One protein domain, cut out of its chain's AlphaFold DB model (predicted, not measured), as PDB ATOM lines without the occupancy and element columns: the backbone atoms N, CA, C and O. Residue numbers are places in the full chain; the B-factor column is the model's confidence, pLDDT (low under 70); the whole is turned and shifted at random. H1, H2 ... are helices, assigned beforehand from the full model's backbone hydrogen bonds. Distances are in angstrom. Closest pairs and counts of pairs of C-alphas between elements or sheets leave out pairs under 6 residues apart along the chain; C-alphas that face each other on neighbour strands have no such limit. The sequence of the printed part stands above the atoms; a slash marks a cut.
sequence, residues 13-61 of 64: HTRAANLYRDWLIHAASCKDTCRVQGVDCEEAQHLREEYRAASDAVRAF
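This is residues 13 to 61 of the 64 residues of an uncharacterized protein of Streptomyces acidiscabies (UniProt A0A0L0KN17). Two long helices, H1 and H3, lie side by side and run opposite ways, with the short helix H2 at the turn that joins them at one end. The outline is a rod of 38 by 14 by 12 A. The printed part has 49 residues, with three named helices in the order H1, H2, H3, and no named strand; the class is all helix. It is only just compact, close to loose, with a radius of gyration of the C-alphas of 11.5 A.

Find C-alpha 13 at (8.908, -46.083, 2.700); from there H1, residues 13 to 29, runs 24.4 A. Next comes H2, residues 33 to 37, 4.9 A long. Then H3, residues 42 to 60, runs 26.8 A to C-alpha 60 at (4.989, -53.161, 11.025).

Look at Ala 16 and Tyr 51, the closest C-alphas of H1 and H3, 5.1 A apart: these helices touch at a shallow tilt of 21 degrees, opposite ways. H1 touches H2 only at the corner, with residues 27 to 29 alone; the closest C-alphas, of Ala 27 and Cys 34, are 5.4 A apart. H2 and H3 are close but not clearly touching, the closest C-alphas, of Cys 34 and Ala 44, being 7.8 A apart. In H1, H2 and H3 every O i to N i+4 pair is within hydrogen-bond range.

The two C-alphas farthest apart, of Val 36 and Phe 61, are 37.6 A apart. The printed part has no cut, and both links are tight. Residues 35 and 61 have pLDDT under 70.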
ATOM      1  N   HIS A  13       7.485 -46.389   2.861       74.38
ATOM      2  CA  HIS A  13       8.908 -46.083   2.700       74.38
ATOM      3  C   HIS A  13       9.189 -44.720   2.046       74.38
ATOM      4  O   HIS A  13       9.986 -43.940   2.566       74.38
ATOM      5  N   THR A  14       8.531 -44.409   0.929       81.31
ATOM      6  CA  THR A  14       8.661 -43.126   0.221       81.31
ATOM      7  C   THR A  14       8.152 -41.973   1.077       81.31
ATOM      8  O   THR A  14       8.787 -40.921   1.130       81.31
ATOM      9  N   ARG A  15       7.048 -42.177   1.810       83.12
ATOM     10  CA  ARG A  15       6.527 -41.169   2.745       83.12
ATOM     11  C   ARG A  15       7.526 -40.874   3.866       83.12
ATOM     12  O   ARG A  15       7.827 -39.710   4.113       83.12
ATOM     13  N   ALA A  16       8.088 -41.907   4.500       85.56
ATOM     14  CA  ALA A  16       9.102 -41.741   5.542       85.56
ATOM     15  C   ALA A  16      10.371 -41.046   5.010       85.56
ATOM     16  O   ALA A  16      10.901 -40.144   5.658       85.56
ATOM     17  N   ALA A  17      10.839 -41.414   3.814       86.38
ATOM     18  CA  ALA A  17      12.009 -40.792   3.195       86.38
ATOM     19  C   ALA A  17      11.797 -39.298   2.890       86.38
ATOM     20  O   ALA A  17      12.696 -38.492   3.138       86.38
ATOM     21  N   ASN A  18      10.611 -38.922   2.400       88.81
ATOM     22  CA  ASN A  18      10.268 -37.525   2.129       88.81
ATOM     23  C   ASN A  18      10.217 -36.698   3.419       88.81
ATOM     24  O   ASN A  18      10.894 -35.681   3.500       88.81
ATOM     25  N   LEU A  19       9.532 -37.187   4.458       88.81
ATOM     26  CA  LEU A  19       9.453 -36.510   5.759       88.81
ATOM     27  C   LEU A  19      10.834 -36.309   6.397       88.81
ATOM     28  O   LEU A  19      11.135 -35.237   6.921       88.81
ATOM     29  N   TYR A  20      11.708 -37.317   6.306       87.12
ATOM     30  CA  TYR A  20      13.084 -37.192   6.780       87.12
ATOM     31  C   TYR A  20      13.864 -36.125   6.000       87.12
ATOM     32  O   TYR A  20      14.606 -35.335   6.585       87.12
ATOM     33  N   ARG A  21      13.682 -36.071   4.677       89.38
ATOM     34  CA  ARG A  21      14.312 -35.055   3.832       89.38
ATOM     35  C   ARG A  21      13.805 -33.650   4.157       89.38
ATOM     36  O   ARG A  21      14.630 -32.746   4.274       89.38
ATOM     37  N   ASP A  22      12.497 -33.471   4.320       89.06
ATOM     38  CA  ASP A  22      11.898 -32.186   4.692       89.06
ATOM     39  C   ASP A  22      12.401 -31.711   6.056       89.06
ATOM     40  O   ASP A  22      12.793 -30.551   6.194       89.06
ATOM     41  N   TRP A  23      12.521 -32.614   7.035       86.56
ATOM     42  CA  TRP A  23      13.118 -32.289   8.332       86.56
ATOM     43  C   TRP A  23      14.563 -31.789   8.200       86.56
ATOM     44  O   TRP A  23      14.909 -30.757   8.776       86.56
ATOM     45  N   LEU A  24      15.402 -32.449   7.391       87.06
ATOM     46  CA  LEU A  24      16.783 -32.004   7.155       87.06
ATOM     47  C   LEU A  24      16.851 -30.633   6.470       87.06
ATOM     48  O   LEU A  24      17.680 -29.797   6.838       87.06
ATOM     49  N   ILE A  25      15.986 -30.388   5.481       89.12
ATOM     50  CA  ILE A  25      15.912 -29.100   4.777       89.12
ATOM     51  C   ILE A  25      15.472 -27.997   5.741       89.12
ATOM     52  O   ILE A  25      16.085 -26.923   5.765       89.12
ATOM     53  N   HIS A  26      14.456 -28.269   6.561       87.56
ATOM     54  CA  HIS A  26      13.976 -27.342   7.574       87.56
ATOM     55  C   HIS A  26      15.078 -27.047   8.595       87.56
ATOM     56  O   HIS A  26      15.412 -25.885   8.806       87.56
ATOM     57  N   ALA A  27      15.706 -28.067   9.182       84.19
ATOM     58  CA  ALA A  27      16.765 -27.891  10.175       84.19
ATOM     59  C   ALA A  27      17.960 -27.088   9.625       84.19
ATOM     60  O   ALA A  27      18.529 -26.251  10.328       84.19
ATOM     61  N   ALA A  28      18.315 -27.279   8.349       84.00
ATOM     62  CA  ALA A  28      19.370 -26.509   7.692       84.00
ATOM     63  C   ALA A  28      18.986 -25.037   7.440       84.00
ATOM     64  O   ALA A  28      19.853 -24.150   7.506       84.00
ATOM     65  N   SER A  29      17.706 -24.782   7.149       86.00
ATOM     66  CA  SER A  29      17.172 -23.464   6.773       86.00
ATOM     67  C   SER A  29      16.724 -22.632   7.977       86.00
ATOM     68  O   SER A  29      16.841 -21.406   7.956       86.00
ATOM     69  N   CYS A  30      16.261 -23.282   9.042       86.19
ATOM     70  CA  CYS A  30      15.812 -22.660  10.278       86.19
ATOM     71  C   CYS A  30      17.025 -22.181  11.083       86.19
ATOM     72  O   CYS A  30      17.653 -22.931  11.828       86.19
ATOM     73  N   LYS A  31      17.376 -20.904  10.895       77.00
ATOM     74  CA  LYS A  31      18.515 -20.254  11.558       77.00
ATOM     75  C   LYS A  31      18.278 -19.947  13.035       77.00
ATOM     76  O   LYS A  31      19.243 -19.613  13.704       77.00
ATOM     77  N   ASP A  32      17.045 -20.048  13.517       76.69
ATOM     78  CA  ASP A  32      16.688 -19.843  14.919       76.69
ATOM     79  C   ASP A  32      16.943 -21.126  15.728       76.69
ATOM     80  O   ASP A  32      18.056 -21.650  15.759       76.69
ATOM     81  N   THR A  33      15.920 -21.662  16.387       72.31
ATOM     82  CA  THR A  33      16.004 -22.740  17.377       72.31
ATOM     83  C   THR A  33      16.710 -23.999  16.858       72.31
ATOM     84  O   THR A  33      17.585 -24.528  17.547       72.31
ATOM     85  N   CYS A  34      16.427 -24.420  15.622       80.00
ATOM     86  CA  CYS A  34      16.997 -25.641  15.046       80.00
ATOM     87  C   CYS A  34      18.510 -25.552  14.829       80.00
ATOM     88  O   CYS A  34      19.231 -26.496  15.138       80.00
ATOM     89  N   ARG A  35      19.017 -24.417  14.335       69.06
ATOM     90  CA  ARG A  35      20.441 -24.263  14.001       69.06
ATOM     91  C   ARG A  35      21.268 -23.604  15.101       69.06
ATOM     92  O   ARG A  35      22.436 -23.951  15.244       69.06
ATOM     93  N   VAL A  36      20.698 -22.656  15.848       73.19
ATOM     94  CA  VAL A  36      21.403 -21.923  16.917       73.19
ATOM     95  C   VAL A  36      21.356 -22.682  18.236       73.19
ATOM     96  O   VAL A  36      22.371 -22.750  18.920       73.19
ATOM     97  N   GLN A  37      20.207 -23.268  18.585       74.94
ATOM     98  CA  GLN A  37      20.060 -24.006  19.845       74.94
ATOM     99  C   GLN A  37      20.213 -25.522  19.668       74.94
ATOM    100  O   GLN A  37      20.395 -26.229  20.654       74.94
ATOM    101  N   GLY A  38      20.161 -26.026  18.429       73.94
ATOM    102  CA  GLY A  38      20.197 -27.465  18.154       73.94
ATOM    103  C   GLY A  38      18.928 -28.191  18.605       73.94
ATOM    104  O   GLY A  38      18.974 -29.393  18.856       73.94
ATOM    105  N   VAL A  39      17.815 -27.465  18.759       77.19
ATOM    106  CA  VAL A  39      16.536 -27.999  19.244       77.19
ATOM    107  C   VAL A  39      15.500 -27.926  18.130       77.19
ATOM    108  O   VAL A  39      15.361 -26.890  17.484       77.19
ATOM    109  N   ASP A  40      14.755 -29.011  17.922       79.75
ATOM    110  CA  ASP A  40      13.660 -29.057  16.952       79.75
ATOM    111  C   ASP A  40      12.579 -28.018  17.327       79.75
ATOM    112  O   ASP A  40      11.950 -28.103  18.388       79.75
ATOM    113  N   CYS A  41      12.356 -27.028  16.458       86.38
ATOM    114  CA  CYS A  41      11.199 -26.136  16.545       86.38
ATOM    115  C   CYS A  41       9.889 -26.926  16.345       86.38
ATOM    116  O   CYS A  41       9.927 -28.106  16.003       86.38
ATOM    117  N   GLU A  42       8.728 -26.294  16.528       87.69
ATOM    118  CA  GLU A  42       7.427 -26.975  16.404       87.69
ATOM    119  C   GLU A  42       7.260 -27.702  15.056       87.69
ATOM    120  O   GLU A  42       6.871 -28.867  15.029       87.69
ATOM    121  N   GLU A  43       7.655 -27.068  13.949       85.50
ATOM    122  CA  GLU A  43       7.584 -27.672  12.612       85.50
ATOM    123  C   GLU A  43       8.569 -28.843  12.444       85.50
ATOM    124  O   GLU A  43       8.213 -29.893  11.910       85.50
ATOM    125  N   ALA A  44       9.793 -28.717  12.964       85.62
ATOM    126  CA  ALA A  44      10.766 -29.807  12.951       85.62
ATOM    127  C   ALA A  44      10.328 -30.989  13.838       85.62
ATOM    128  O   ALA A  44      10.528 -32.145  13.459       85.62
ATOM    129  N   GLN A  45       9.692 -30.718  14.983       88.31
ATOM    130  CA  GLN A  45       9.081 -31.739  15.839       88.31
ATOM    131  C   GLN A  45       7.961 -32.468  15.103       88.31
ATOM    132  O   GLN A  45       7.975 -33.696  15.062       88.31
ATOM    133  N   HIS A  46       7.059 -31.730  14.454       89.44
ATOM    134  CA  HIS A  46       5.963 -32.307  13.681       89.44
ATOM    135  C   HIS A  46       6.483 -33.252  12.584       89.44
ATOM    136  O   HIS A  46       6.058 -34.403  12.491       89.44
ATOM    137  N   LEU A  47       7.473 -32.806  11.800       88.38
ATOM    138  CA  LEU A  47       8.095 -33.622  10.749       88.38
ATOM    139  C   LEU A  47       8.735 -34.900  11.309       88.38
ATOM    140  O   LEU A  47       8.665 -35.966  10.694       88.38
ATOM    141  N   ARG A  48       9.336 -34.815  12.498       85.94
ATOM    142  CA  ARG A  48       9.965 -35.951  13.176       85.94
ATOM    143  C   ARG A  48       8.941 -36.953  13.712       85.94
ATOM    144  O   ARG A  48       9.176 -38.161  13.624       85.94
ATOM    145  N   GLU A  49       7.823 -36.480  14.252       90.00
ATOM    146  CA  GLU A  49       6.714 -37.326  14.703       90.00
ATOM    147  C   GLU A  49       6.062 -38.060  13.531       90.00
ATOM    148  O   GLU A  49       5.881 -39.279  13.590       90.00
ATOM    149  N   GLU A  50       5.806 -37.354  12.429       88.62
ATOM    150  CA  GLU A  50       5.271 -37.956  11.209       88.62
ATOM    151  C   GLU A  50       6.239 -38.968  10.596       88.62
ATOM    152  O   GLU A  50       5.821 -40.062  10.209       88.62
ATOM    153  N   TYR A  51       7.537 -38.649  10.545       87.12
ATOM    154  CA  TYR A  51       8.565 -39.595  10.110       87.12
ATOM    155  C   TYR A  51       8.531 -40.862  10.967       87.12
ATOM    156  O   TYR A  51       8.579 -41.972  10.437       87.12
ATOM    157  N   ARG A  52       8.414 -40.714  12.291       86.56
ATOM    158  CA  ARG A  52       8.364 -41.848  13.215       86.56
ATOM    159  C   ARG A  52       7.122 -42.703  12.988       86.56
ATOM    160  O   ARG A  52       7.251 -43.921  12.948       86.56
ATOM    161  N   ALA A  53       5.956 -42.089  12.794       87.38
ATOM    162  CA  ALA A  53       4.721 -42.804  12.482       87.38
ATOM    163  C   ALA A  53       4.807 -43.537  11.131       87.38
ATOM    164  O   ALA A  53       4.428 -44.702  11.028       87.38
ATOM    165  N   ALA A  54       5.363 -42.889  10.102       83.69
ATOM    166  CA  ALA A  54       5.562 -43.502   8.791       83.69
ATOM    167  C   ALA A  54       6.587 -44.649   8.840       83.69
ATOM    168  O   ALA A  54       6.368 -45.702   8.246       83.69
ATOM    169  N   SER A  55       7.684 -44.481   9.583       82.88
ATOM    170  CA  SER A  55       8.703 -45.519   9.756       82.88
ATOM    171  C   SER A  55       8.208 -46.694  10.600       82.88
ATOM    172  O   SER A  55       8.645 -47.821  10.372       82.88
ATOM    173  N   ASP A  56       7.327 -46.457  11.573       84.25
ATOM    174  CA  ASP A  56       6.673 -47.521  12.338       84.25
ATOM    175  C   ASP A  56       5.736 -48.336  11.441       84.25
ATOM    176  O   ASP A  56       5.818 -49.561  11.431       84.25
ATOM    177  N   ALA A  57       4.956 -47.668  10.583       78.06
ATOM    178  CA  ALA A  57       4.108 -48.331   9.593       78.06
ATOM    179  C   ALA A  57       4.921 -49.198   8.612       78.06
ATOM    180  O   ALA A  57       4.548 -50.338   8.347       78.06
ATOM    181  N   VAL A  58       6.070 -48.703   8.137       77.62
ATOM    182  CA  VAL A  58       7.040 -49.490   7.353       77.62
ATOM    183  C   VAL A  58       7.527 -50.721   8.118       77.62
ATOM    184  O   VAL A  58       7.630 -51.811   7.568       77.62
ATOM    185  N   ARG A  59       7.868 -50.558   9.399       74.62
ATOM    186  CA  ARG A  59       8.419 -51.648  10.211       74.62
ATOM    187  C   ARG A  59       7.367 -52.698  10.568       74.62
ATOM    188  O   ARG A  59       7.714 -53.868  10.703       74.62
ATOM    189  N   ALA A  60       6.119 -52.282  10.753       73.44
ATOM    190  CA  ALA A  60       4.989 -53.161  11.025       73.44
ATOM    191  C   ALA A  60       4.596 -53.993   9.795       73.44
ATOM    192  O   ALA A  60       4.136 -55.124   9.945       73.44
ATOM    193  N   PHE A  61       4.830 -53.458   8.594       63.62
ATOM    194  CA  PHE A  61       4.577 -54.125   7.321       63.62
ATOM    195  C   PHE A  61       5.833 -54.059   6.446       63.62
ATOM    196  O   PHE A  61       5.868 -53.277   5.495       63.62
TER     197      PHE A  61